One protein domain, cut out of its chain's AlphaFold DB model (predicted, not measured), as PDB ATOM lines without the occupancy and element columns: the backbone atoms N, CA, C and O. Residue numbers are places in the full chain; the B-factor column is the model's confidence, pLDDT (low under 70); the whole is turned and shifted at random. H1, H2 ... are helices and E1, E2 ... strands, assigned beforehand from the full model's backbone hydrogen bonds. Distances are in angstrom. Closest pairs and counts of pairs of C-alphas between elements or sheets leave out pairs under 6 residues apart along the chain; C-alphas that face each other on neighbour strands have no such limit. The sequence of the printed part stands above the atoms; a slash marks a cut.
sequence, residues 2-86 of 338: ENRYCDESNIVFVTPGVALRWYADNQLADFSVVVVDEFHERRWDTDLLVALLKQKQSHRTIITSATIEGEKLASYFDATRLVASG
ATOM      1  N   GLU A   2     165.411 215.918  95.679       51.53
ATOM      2  CA  GLU A   2     165.648 217.257  95.129       51.53
ATOM      3  C   GLU A   2     165.894 218.225  96.290       51.53
ATOM      4  O   GLU A   2     165.025 218.394  97.144       51.53
ATOM      5  N   ASN A   3     167.072 218.847  96.335       66.00
ATOM      6  CA  ASN A   3     167.317 219.972  97.230       66.00
ATOM      7  C   ASN A   3     166.485 221.159  96.731       66.00
ATOM      8  O   ASN A   3     166.651 221.587  95.590       66.00
ATOM      9  N   ARG A   4     165.588 221.683  97.567       78.00
ATOM     10  CA  ARG A   4     164.782 222.877  97.266       78.00
ATOM     11  C   ARG A   4     165.093 223.981  98.275       78.00
ATOM     12  O   ARG A   4     164.280 224.261  99.147       78.00
ATOM     13  N   TYR A   5     166.286 224.560  98.176       85.38
ATOM     14  CA  TYR A   5     166.679 225.775  98.894       85.38
ATOM     15  C   TYR A   5     167.561 226.644  97.988       85.38
ATOM     16  O   TYR A   5     168.115 226.152  97.004       85.38
ATOM     17  N   CYS A   6     167.649 227.932  98.300       84.88
ATOM     18  CA  CYS A   6     168.459 228.925  97.593       84.88
ATOM     19  C   CYS A   6     169.172 229.838  98.596       84.88
ATOM     20  O   CYS A   6     168.876 229.785  99.791       84.88
ATOM     21  N   ASP A   7     170.059 230.702  98.106       82.44
ATOM     22  CA  ASP A   7     170.845 231.619  98.940       82.44
ATOM     23  C   ASP A   7     169.969 232.614  99.727       82.44
ATOM     24  O   ASP A   7     170.381 233.102 100.777       82.44
ATOM     25  N   GLU A   8     168.732 232.885  99.286       87.81
ATOM     26  CA  GLU A   8     167.781 233.723 100.034       87.81
ATOM     27  C   GLU A   8     166.980 232.960 101.111       87.81
ATOM     28  O   GLU A   8     166.163 233.549 101.827       87.81
ATOM     29  N   SER A   9     167.162 231.641 101.232       91.12
ATOM     30  CA  SER A   9     166.420 230.813 102.188       91.12
ATOM     31  C   SER A   9     166.923 231.030 103.616       91.12
ATOM     32  O   SER A   9     167.919 230.454 104.035       91.12
ATOM     33  N   ASN A  10     166.182 231.807 104.408       91.12
ATOM     34  CA  ASN A  10     166.525 232.070 105.815       91.12
ATOM     35  C   ASN A  10     166.331 230.859 106.751       91.12
ATOM     36  O   ASN A  10     166.849 230.850 107.865       91.12
ATOM     37  N   ILE A  11     165.526 229.872 106.342       93.94
ATOM     38  CA  ILE A  11     165.218 228.664 107.116       93.94
ATOM     39  C   ILE A  11     165.253 227.478 106.159       93.94
ATOM     40  O   ILE A  11     164.608 227.514 105.110       93.94
ATOM     41  N   VAL A  12     165.965 226.418 106.541       94.00
ATOM     42  CA  VAL A  12     166.068 225.189 105.752       94.00
ATOM     43  C   VAL A  12     165.675 223.995 106.614       94.00
ATOM     44  O   VAL A  12     166.172 223.828 107.724       94.00
ATOM     45  N   PHE A  13     164.777 223.158 106.092       93.19
ATOM     46  CA  PHE A  13     164.376 221.901 106.717       93.19
ATOM     47  C   PHE A  13     165.135 220.754 106.063       93.19
ATOM     48  O   PHE A  13     165.093 220.589 104.842       93.19
ATOM     49  N   VAL A  14     165.808 219.946 106.875       93.44
ATOM     50  CA  VAL A  14     166.588 218.800 106.408       93.44
ATOM     51  C   VAL A  14     166.329 217.584 107.276       93.44
ATOM     52  O   VAL A  14     165.954 217.697 108.441       93.44
ATOM     53  N   THR A  15     166.541 216.402 106.706       91.94
ATOM     54  CA  THR A  15     166.582 215.178 107.504       91.94
ATOM     55  C   THR A  15     167.852 215.166 108.366       91.94
ATOM     56  O   THR A  15     168.861 215.757 107.963       91.94
ATOM     57  N   PRO A  16     167.866 214.462 109.513       93.12
ATOM     58  CA  PRO A  16     169.048 214.447 110.374       93.12
ATOM     59  C   PRO A  16     170.299 213.895 109.671       93.12
ATOM     60  O   PRO A  16     171.388 214.422 109.864       93.12
ATOM     61  N   GLY A  17     170.155 212.915 108.771       92.19
ATOM     62  CA  GLY A  17     171.271 212.422 107.950       92.19
ATOM     63  C   GLY A  17     171.877 213.482 107.016       92.19
ATOM     64  O   GLY A  17     173.095 213.536 106.855       92.19
ATOM     65  N   VAL A  18     171.060 214.372 106.436       92.75
ATOM     66  CA  VAL A  18     171.575 215.507 105.645       92.75
ATOM     67  C   VAL A  18     172.291 216.510 106.548       92.75
ATOM     68  O   VAL A  18     173.362 216.984 106.176       92.75
ATOM     69  N   ALA A  19     171.749 216.788 107.738       95.25
ATOM     70  CA  ALA A  19     172.395 217.663 108.715       95.25
ATOM     71  C   ALA A  19     173.748 217.110 109.195       95.25
ATOM     72  O   ALA A  19     174.706 217.868 109.289       95.25
ATOM     73  N   LEU A  20     173.858 215.798 109.440       95.56
ATOM     74  CA  LEU A  20     175.128 215.144 109.776       95.56
ATOM     75  C   LEU A  20     176.156 215.268 108.650       95.56
ATOM     76  O   LEU A  20     177.318 215.555 108.918       95.56
ATOM     77  N   ARG A  21     175.737 215.111 107.390       93.12
ATOM     78  CA  ARG A  21     176.630 215.319 106.243       93.12
ATOM     79  C   ARG A  21     177.131 216.763 106.175       93.12
ATOM     80  O   ARG A  21     178.326 216.983 106.052       93.12
ATOM     81  N   TRP A  22     176.247 217.746 106.327       94.56
ATOM     82  CA  TRP A  22     176.660 219.155 106.376       94.56
ATOM     83  C   TRP A  22     177.551 219.463 107.588       94.56
ATOM     84  O   TRP A  22     178.474 220.272 107.499       94.56
ATOM     85  N   TYR A  23     177.318 218.795 108.720       95.75
ATOM     86  CA  TYR A  23     178.208 218.880 109.872       95.75
ATOM     87  C   TYR A  23     179.600 218.309 109.561       95.75
ATOM     88  O   TYR A  23     180.601 218.898 109.958       95.75
ATOM     89  N   ALA A  24     179.694 217.200 108.831       94.38
ATOM     90  CA  ALA A  24     180.981 216.682 108.381       94.38
ATOM     91  C   ALA A  24     181.708 217.657 107.438       94.38
ATOM     92  O   ALA A  24     182.909 217.860 107.588       94.38
ATOM     93  N   ASP A  25     180.977 218.284 106.511       93.94
ATOM     94  CA  ASP A  25     181.555 219.157 105.482       93.94
ATOM     95  C   ASP A  25     182.146 220.448 106.070       93.94
ATOM     96  O   ASP A  25     183.282 220.823 105.770       93.94
ATOM     97  N   ASN A  26     181.378 221.158 106.901       94.75
ATOM     98  CA  ASN A  26     181.798 222.448 107.457       94.75
ATOM     99  C   ASN A  26     181.307 222.697 108.885       94.75
ATOM    100  O   ASN A  26     181.323 223.833 109.363       94.75
ATOM    101  N   GLN A  27     180.862 221.652 109.581       95.50
ATOM    102  CA  GLN A  27     180.349 221.734 110.948       95.50
ATOM    103  C   GLN A  27     179.171 222.702 111.063       95.50
ATOM    104  O   GLN A  27     179.062 223.408 112.065       95.50
ATOM    105  N   LEU A  28     178.309 222.745 110.039       95.88
ATOM    106  CA  LEU A  28     177.146 223.633 109.962       95.88
ATOM    107  C   LEU A  28     177.514 225.120 110.102       95.88
ATOM    108  O   LEU A  28     176.744 225.887 110.679       95.88
ATOM    109  N   ALA A  29     178.696 225.536 109.636       94.75
ATOM    110  CA  ALA A  29     179.191 226.906 109.819       94.75
ATOM    111  C   ALA A  29     178.283 227.978 109.191       94.75
ATOM    112  O   ALA A  29     178.263 229.112 109.668       94.75
ATOM    113  N   ASP A  30     177.501 227.611 108.175       92.50
ATOM    114  CA  ASP A  30     176.569 228.515 107.490       92.50
ATOM    115  C   ASP A  30     175.306 228.825 108.317       92.50
ATOM    116  O   ASP A  30     174.524 229.707 107.965       92.50
ATOM    117  N   PHE A  31     175.095 228.121 109.435       94.50
ATOM    118  CA  PHE A  31     173.912 228.264 110.280       94.50
ATOM    119  C   PHE A  31     174.288 228.832 111.648       94.50
ATOM    120  O   PHE A  31     175.192 228.348 112.318       94.50
ATOM    121  N   SER A  32     173.545 229.837 112.115       94.81
ATOM    122  CA  SER A  32     173.708 230.385 113.474       94.81
ATOM    123  C   SER A  32     172.882 229.636 114.527       94.81
ATOM    124  O   SER A  32     173.245 229.590 115.708       94.81
ATOM    125  N   VAL A  33     171.765 229.039 114.104       97.25
ATOM    126  CA  VAL A  33     170.809 228.320 114.951       97.25
ATOM    127  C   VAL A  33     170.550 226.947 114.346       97.25
ATOM    128  O   VAL A  33     170.273 226.841 113.155       97.25
ATOM    129  N   VAL A  34     170.588 225.908 115.181       97.25
ATOM    130  CA  VAL A  34     170.218 224.544 114.788       97.25
ATOM    131  C   VAL A  34     169.038 224.098 115.641       97.25
ATOM    132  O   VAL A  34     169.133 224.070 116.869       97.25
ATOM    133  N   VAL A  35     167.924 223.764 114.988       97.19
ATOM    134  CA  VAL A  35     166.724 223.235 115.644       97.19
ATOM    135  C   VAL A  35     166.646 221.738 115.379       97.19
ATOM    136  O   VAL A  35     166.536 221.316 114.231       97.19
ATOM    137  N   VAL A  36     166.714 220.944 116.441       95.44
ATOM    138  CA  VAL A  36     166.537 219.494 116.401       95.44
ATOM    139  C   VAL A  36     165.112 219.180 116.839       95.44
ATOM    140  O   VAL A  36     164.783 219.338 118.016       95.44
ATOM    141  N   ASP A  37     164.282 218.770 115.879       92.81
ATOM    142  CA  ASP A  37     162.870 218.464 116.119       92.81
ATOM    143  C   ASP A  37     162.617 216.996 116.475       92.81
ATOM    144  O   ASP A  37     163.431 216.129 116.162       92.81
ATOM    145  N   GLU A  38     161.491 216.727 117.143       89.94
ATOM    146  CA  GLU A  38     161.001 215.374 117.448       89.94
ATOM    147  C   GLU A  38     162.031 214.479 118.179       89.94
ATOM    148  O   GLU A  38     162.069 213.261 118.004       89.94
ATOM    149  N   PHE A  39     162.845 215.052 119.078       91.94
ATOM    150  CA  PHE A  39     163.952 214.332 119.733       91.94
ATOM    151  C   PHE A  39     163.508 213.082 120.522       91.94
ATOM    152  O   PHE A  39     164.288 212.170 120.773       91.94
ATOM    153  N   HIS A  40     162.235 212.996 120.896       88.50
ATOM    154  CA  HIS A  40     161.661 211.832 121.566       88.50
ATOM    155  C   HIS A  40     161.565 210.571 120.696       88.50
ATOM    156  O   HIS A  40     161.351 209.497 121.254       88.50
ATOM    157  N   GLU A  41     161.746 210.660 119.375       87.62
ATOM    158  CA  GLU A  41     161.872 209.469 118.525       87.62
ATOM    159  C   GLU A  41     163.169 208.694 118.806       87.62
ATOM    160  O   GLU A  41     163.249 207.501 118.512       87.62
ATOM    161  N   ARG A  42     164.173 209.353 119.412       91.50
ATOM    162  CA  ARG A  42     165.446 208.747 119.836       91.50
ATOM    163  C   ARG A  42     166.136 207.955 118.722       91.50
ATOM    164  O   ARG A  42     166.658 206.851 118.938       91.50
ATOM    165  N   ARG A  43     166.115 208.547 117.525       93.00
ATOM    166  CA  ARG A  43     166.805 208.057 116.332       93.00
ATOM    167  C   ARG A  43     168.308 208.269 116.462       93.00
ATOM    168  O   ARG A  43     168.745 209.277 117.020       93.00
ATOM    169  N   TRP A  44     169.106 207.340 115.945       94.62
ATOM    170  CA  TRP A  44     170.560 207.375 116.136       94.62
ATOM    171  C   TRP A  44     171.206 208.612 115.507       94.62
ATOM    172  O   TRP A  44     172.148 209.167 116.067       94.62
ATOM    173  N   ASP A  45     170.692 209.044 114.354       95.62
ATOM    174  CA  ASP A  45     171.212 210.177 113.584       95.62
ATOM    175  C   ASP A  45     171.000 211.497 114.335       95.62
ATOM    176  O   ASP A  45     171.865 212.369 114.375       95.62
ATOM    177  N   THR A  46     169.860 211.595 115.003       95.56
ATOM    178  CA  THR A  46     169.451 212.730 115.820       95.56
ATOM    179  C   THR A  46     170.225 212.760 117.140       95.56
ATOM    180  O   THR A  46     170.764 213.807 117.502       95.56
ATOM    181  N   ASP A  47     170.352 211.617 117.828       96.00
ATOM    182  CA  ASP A  47     171.170 211.487 119.042       96.00
ATOM    183  C   ASP A  47     172.649 211.832 118.750       96.00
ATOM    184  O   ASP A  47     173.271 212.565 119.520       96.00
ATOM    185  N   LEU A  48     173.207 211.368 117.621       97.44
ATOM    186  CA  LEU A  48     174.577 211.688 117.194       97.44
ATOM    187  C   LEU A  48     174.748 213.180 116.893       97.44
ATOM    188  O   LEU A  48     175.701 213.791 117.376       97.44
ATOM    189  N   LEU A  49     173.829 213.781 116.131       97.00
ATOM    190  CA  LEU A  49     173.885 215.207 115.811       97.00
ATOM    191  C   LEU A  49     173.857 216.062 117.084       97.00
ATOM    192  O   LEU A  49     174.651 216.988 117.227       97.00
ATOM    193  N   VAL A  50     172.982 215.730 118.035       95.75
ATOM    194  CA  VAL A  50     172.899 216.429 119.323       95.75
ATOM    195  C   VAL A  50     174.188 216.270 120.135       95.75
ATOM    196  O   VAL A  50     174.662 217.256 120.701       95.75
ATOM    197  N   ALA A  51     174.794 215.079 120.154       96.31
ATOM    198  CA  ALA A  51     176.069 214.853 120.833       96.31
ATOM    199  C   ALA A  51     177.217 215.674 120.218       96.31
ATOM    200  O   ALA A  51     178.003 216.282 120.947       96.31
ATOM    201  N   LEU A  52     177.281 215.761 118.885       96.62
ATOM    202  CA  LEU A  52     178.259 216.579 118.160       96.62
ATOM    203  C   LEU A  52     178.072 218.081 118.442       96.62
ATOM    204  O   LEU A  52     179.031 218.778 118.781       96.62
ATOM    205  N   LEU A  53     176.831 218.573 118.385       95.56
ATOM    206  CA  LEU A  53     176.500 219.965 118.710       95.56
ATOM    207  C   LEU A  53     176.854 220.311 120.162       95.56
ATOM    208  O   LEU A  53     177.405 221.383 120.420       95.56
ATOM    209  N   LYS A  54     176.597 219.392 121.105       94.00
ATOM    210  CA  LYS A  54     176.976 219.553 122.514       94.00
ATOM    211  C   LYS A  54     178.491 219.633 122.695       94.00
ATOM    212  O   LYS A  54     178.943 220.419 123.518       94.00
ATOM    213  N   GLN A  55     179.262 218.827 121.967       91.88
ATOM    214  CA  GLN A  55     180.721 218.796 122.080       91.88
ATOM    215  C   GLN A  55     181.356 220.116 121.619       91.88
ATOM    216  O   GLN A  55     182.297 220.600 122.244       91.88
ATOM    217  N   LYS A  56     180.852 220.695 120.521       88.56
ATOM    218  CA  LYS A  56     181.434 221.900 119.913       88.56
ATOM    219  C   LYS A  56     180.884 223.210 120.493       88.56
ATOM    220  O   LYS A  56     181.621 224.188 120.562       88.56
ATOM    221  N   GLN A  57     179.601 223.247 120.863       85.31
ATOM    222  CA  GLN A  57     178.883 224.430 121.375       85.31
ATOM    223  C   GLN A  57     179.032 225.709 120.521       85.31
ATOM    224  O   GLN A  57     178.954 226.821 121.037       85.31
ATOM    225  N   SER A  58     179.227 225.579 119.203       90.56
ATOM    226  CA  SER A  58     179.376 226.733 118.298       90.56
ATOM    227  C   SER A  58     178.054 227.341 117.823       90.56
ATOM    228  O   SER A  58     178.063 228.383 117.172       90.56
ATOM    229  N   HIS A  59     176.926 226.699 118.123       94.62
ATOM    230  CA  HIS A  59     175.606 227.054 117.605       94.62
ATOM    231  C   HIS A  59     174.630 227.314 118.738       94.62
ATOM    232  O   HIS A  59     174.686 226.670 119.787       94.62
ATOM    233  N   ARG A  60     173.650 228.186 118.495       95.44
ATOM    234  CA  ARG A  60     172.456 228.208 119.339       95.44
ATOM    235  C   ARG A  60     171.612 226.980 119.002       95.44
ATOM    236  O   ARG A  60     170.972 226.936 117.954       95.44
ATOM    237  N   THR A  61     171.602 225.994 119.888       95.25
ATOM    238  CA  THR A  61     170.830 224.761 119.696       95.25
ATOM    239  C   THR A  61     169.465 224.859 120.376       95.25
ATOM    240  O   THR A  61     169.361 225.266 121.532       95.25
ATOM    241  N   ILE A  62     168.413 224.475 119.657       95.62
ATOM    242  CA  ILE A  62     167.060 224.294 120.194       95.62
ATOM    243  C   ILE A  62     166.694 222.832 119.977       95.62
ATOM    244  O   ILE A  62     166.786 222.347 118.856       95.62
ATOM    245  N   ILE A  63     166.278 222.135 121.031       93.94
ATOM    246  CA  ILE A  63     165.825 220.745 120.934       93.94
ATOM    247  C   ILE A  63     164.366 220.700 121.374       93.94
ATOM    248  O   ILE A  63     164.044 221.121 122.488       93.94
ATOM    249  N   THR A  64     163.482 220.211 120.511       92.81
ATOM    250  CA  THR A  64     162.052 220.068 120.802       92.81
ATOM    251  C   THR A  64     161.698 218.600 121.029       92.81
ATOM    252  O   THR A  64     162.268 217.673 120.451       92.81
ATOM    253  N   SER A  65     160.762 218.368 121.948       88.19
ATOM    254  CA  SER A  65     160.290 217.037 122.317       88.19
ATOM    255  C   SER A  65     158.848 217.114 122.805       88.19
ATOM    256  O   SER A  65     158.476 218.059 123.502       88.19
ATOM    257  N   ALA A  66     158.042 216.106 122.464       81.62
ATOM    258  CA  ALA A  66     156.657 215.988 122.906       81.62
ATOM    259  C   ALA A  66     156.513 215.259 124.257       81.62
ATOM    260  O   ALA A  66     155.407 215.182 124.792       81.62
ATOM    261  N   THR A  67     157.592 214.692 124.810       75.88
ATOM    262  CA  THR A  67     157.537 213.861 126.022       75.88
ATOM    263  C   THR A  67     157.969 214.610 127.284       75.88
ATOM    264  O   THR A  67     158.714 215.589 127.254       75.88
ATOM    265  N   ILE A  68     157.496 214.120 128.437       58.56
ATOM    266  CA  ILE A  68     157.773 214.687 129.769       58.56
ATOM    267  C   ILE A  68     159.236 214.481 130.210       58.56
ATOM    268  O   ILE A  68     159.702 215.180 131.107       58.56
ATOM    269  N   GLU A  69     160.010 213.622 129.536       70.38
ATOM    270  CA  GLU A  69     161.436 213.375 129.834       70.38
ATOM    271  C   GLU A  69     162.374 214.557 129.506       70.38
ATOM    272  O   GLU A  69     163.598 214.430 129.574       70.38
ATOM    273  N   GLY A  70     161.824 215.738 129.204       76.44
ATOM    274  CA  GLY A  70     162.581 216.957 128.920       76.44
ATOM    275  C   GLY A  70     163.563 217.375 130.020       76.44
ATOM    276  O   GLY A  70     164.507 218.097 129.724       76.44
ATOM    277  N   GLU A  71     163.399 216.902 131.258       83.31
ATOM    278  CA  GLU A  71     164.331 217.197 132.355       83.31
ATOM    279  C   GLU A  71     165.695 216.517 132.176       83.31
ATOM    280  O   GLU A  71     166.741 217.130 132.403       83.31
ATOM    281  N   LYS A  72     165.699 215.262 131.705       87.38
ATOM    282  CA  LYS A  72     166.933 214.523 131.406       87.38
ATOM    283  C   LYS A  72     167.685 215.195 130.260       87.38
ATOM    284  O   LYS A  72     168.902 215.337 130.326       87.38
ATOM    285  N   LEU A  73     166.951 215.647 129.244       89.00
ATOM    286  CA  LEU A  73     167.502 216.362 128.096       89.00
ATOM    287  C   LEU A  73     168.065 217.736 128.490       89.00
ATOM    288  O   LEU A  73     169.182 218.067 128.102       89.00
ATOM    289  N   ALA A  74     167.325 218.507 129.293       90.19
ATOM    290  CA  ALA A  74     167.779 219.799 129.805       90.19
ATOM    291  C   ALA A  74     169.053 219.653 130.647       90.19
ATOM    292  O   ALA A  74     170.014 220.382 130.423       90.19
ATOM    293  N   SER A  75     169.095 218.652 131.532       91.31
ATOM    294  CA  SER A  75     170.280 218.336 132.341       91.31
ATOM    295  C   SER A  75     171.461 217.896 131.477       91.31
ATOM    296  O   SER A  75     172.583 218.353 131.670       91.31
ATOM    297  N   TYR A  76     171.220 217.028 130.491       91.31
ATOM    298  CA  TYR A  76     172.253 216.570 129.567       91.31
ATOM    299  C   TYR A  76     172.864 217.728 128.773       91.31
ATOM    300  O   TYR A  76     174.077 217.760 128.582       91.31
ATOM    301  N   PHE A  77     172.057 218.690 128.323       88.94
ATOM    302  CA  PHE A  77     172.531 219.808 127.508       88.94
ATOM    303  C   PHE A  77     172.944 221.046 128.326       88.94
ATOM    304  O   PHE A  77     173.439 221.999 127.737       88.94
ATOM    305  N   ASP A  78     172.782 221.019 129.655       89.69
ATOM    306  CA  ASP A  78     172.891 222.194 130.540       89.69
ATOM    307  C   ASP A  78     172.069 223.387 130.011       89.69
ATOM    308  O   ASP A  78     172.546 224.505 129.829       89.69
ATOM    309  N   ALA A  79     170.814 223.103 129.651       90.50
ATOM    310  CA  ALA A  79     169.954 224.021 128.916       90.50
ATOM    311  C   ALA A  79     168.754 224.498 129.736       90.50
ATOM    312  O   ALA A  79     168.208 223.795 130.586       90.50
ATOM    313  N   THR A  80     168.271 225.696 129.403       93.44
ATOM    314  CA  THR A  80     166.998 226.199 129.928       93.44
ATOM    315  C   THR A  80     165.836 225.454 129.282       93.44
ATOM    316  O   THR A  80     165.648 225.506 128.065       93.44
ATOM    317  N   ARG A  81     165.015 224.798 130.103       91.81
ATOM    318  CA  ARG A  81     163.809 224.115 129.641       91.81
ATOM    319  C   ARG A  81     162.648 225.096 129.496       91.81
ATOM    320  O   ARG A  81     162.235 225.734 130.460       91.81
ATOM    321  N   LEU A  82     162.081 225.158 128.295       91.44
ATOM    322  CA  LEU A  82     160.829 225.859 128.021       91.44
ATOM    323  C   LEU A  82     159.706 224.836 127.862       91.44
ATOM    324  O   LEU A  82     159.886 223.802 127.222       91.44
ATOM    325  N   VAL A  83     158.543 225.121 128.447       88.00
ATOM    326  CA  VAL A  83     157.366 224.252 128.363       88.00
ATOM    327  C   VAL A  83     156.235 225.027 127.710       88.00
ATOM    328  O   VAL A  83     155.809 226.060 128.221       88.00
ATOM    329  N   ALA A  84     155.739 224.516 126.586       85.12
ATOM    330  CA  ALA A  84     154.542 225.035 125.947       85.12
ATOM    331  C   ALA A  84     153.329 224.223 126.417       85.12
ATOM    332  O   ALA A  84     153.218 223.030 126.134       85.12
ATOM    333  N   SER A  85     152.407 224.861 127.134       73.88
ATOM    334  CA  SER A  85     151.114 224.259 127.467       73.88
ATOM    335  C   SER A  85     150.160 224.419 126.281       73.88
ATOM    336  O   SER A  85     149.623 225.504 126.052       73.88
ATOM    337  N   GLY A  86     149.958 223.350 125.510       67.31
ATOM    338  CA  GLY A  86     148.893 223.290 124.510       67.31
ATOM    339  C   GLY A  86     147.524 223.079 125.160       67.31
ATOM    340  O   GLY A  86     147.427 222.507 126.246       67.31
TER     341      GLY A  86
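AT A GLANCE: This is residues 2 to 86 of the 338 residues of the protein "HrpA-like helicase" of Vibrio maritimus (UniProt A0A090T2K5). A small two-stranded parallel sheet, E1 and E2, lies in the middle with H2 packed on it; H1 lies towards one end, H3 towards the other. The 85 printed residues run H1, E1, H2, E2, H3, mostly helix, with under half in named elements. The whole is compact, radius of gyration of the C-alphas 13.4 A, spanning 36 by 30 by 22 A.

IN THESE COORDINATES: E1 is residues 33 to 36; E2, 60 to 63; H2, 44 to 56, 18.5 A long. H1, residues 16 to 26, 15.3 A, begins at C-alpha (169.048, 214.447, 110.374); H3, residues 70 to 77, ends at (172.531, 219.808, 127.508).

HOW THE PARTS SIT: N 36 and O 62 of E1 and E2 are 2.8 A apart, within hydrogen-bond range. E1, H2, E2 form a strand-helix-strand unit, parallel neighbours joined through a helix, its crossover right-handed. H2 touches H1 with residues 45 to 49 alone; the closest C-alphas, Pro 16 and Thr 46, are 5.7 A apart. Every O i to N i+4 pair in H1, H2 and H3 is within range.

THE WHOLE: The printed part has no cut and no long link. Residues 2, 3, 68 and 86 have pLDDT under 70.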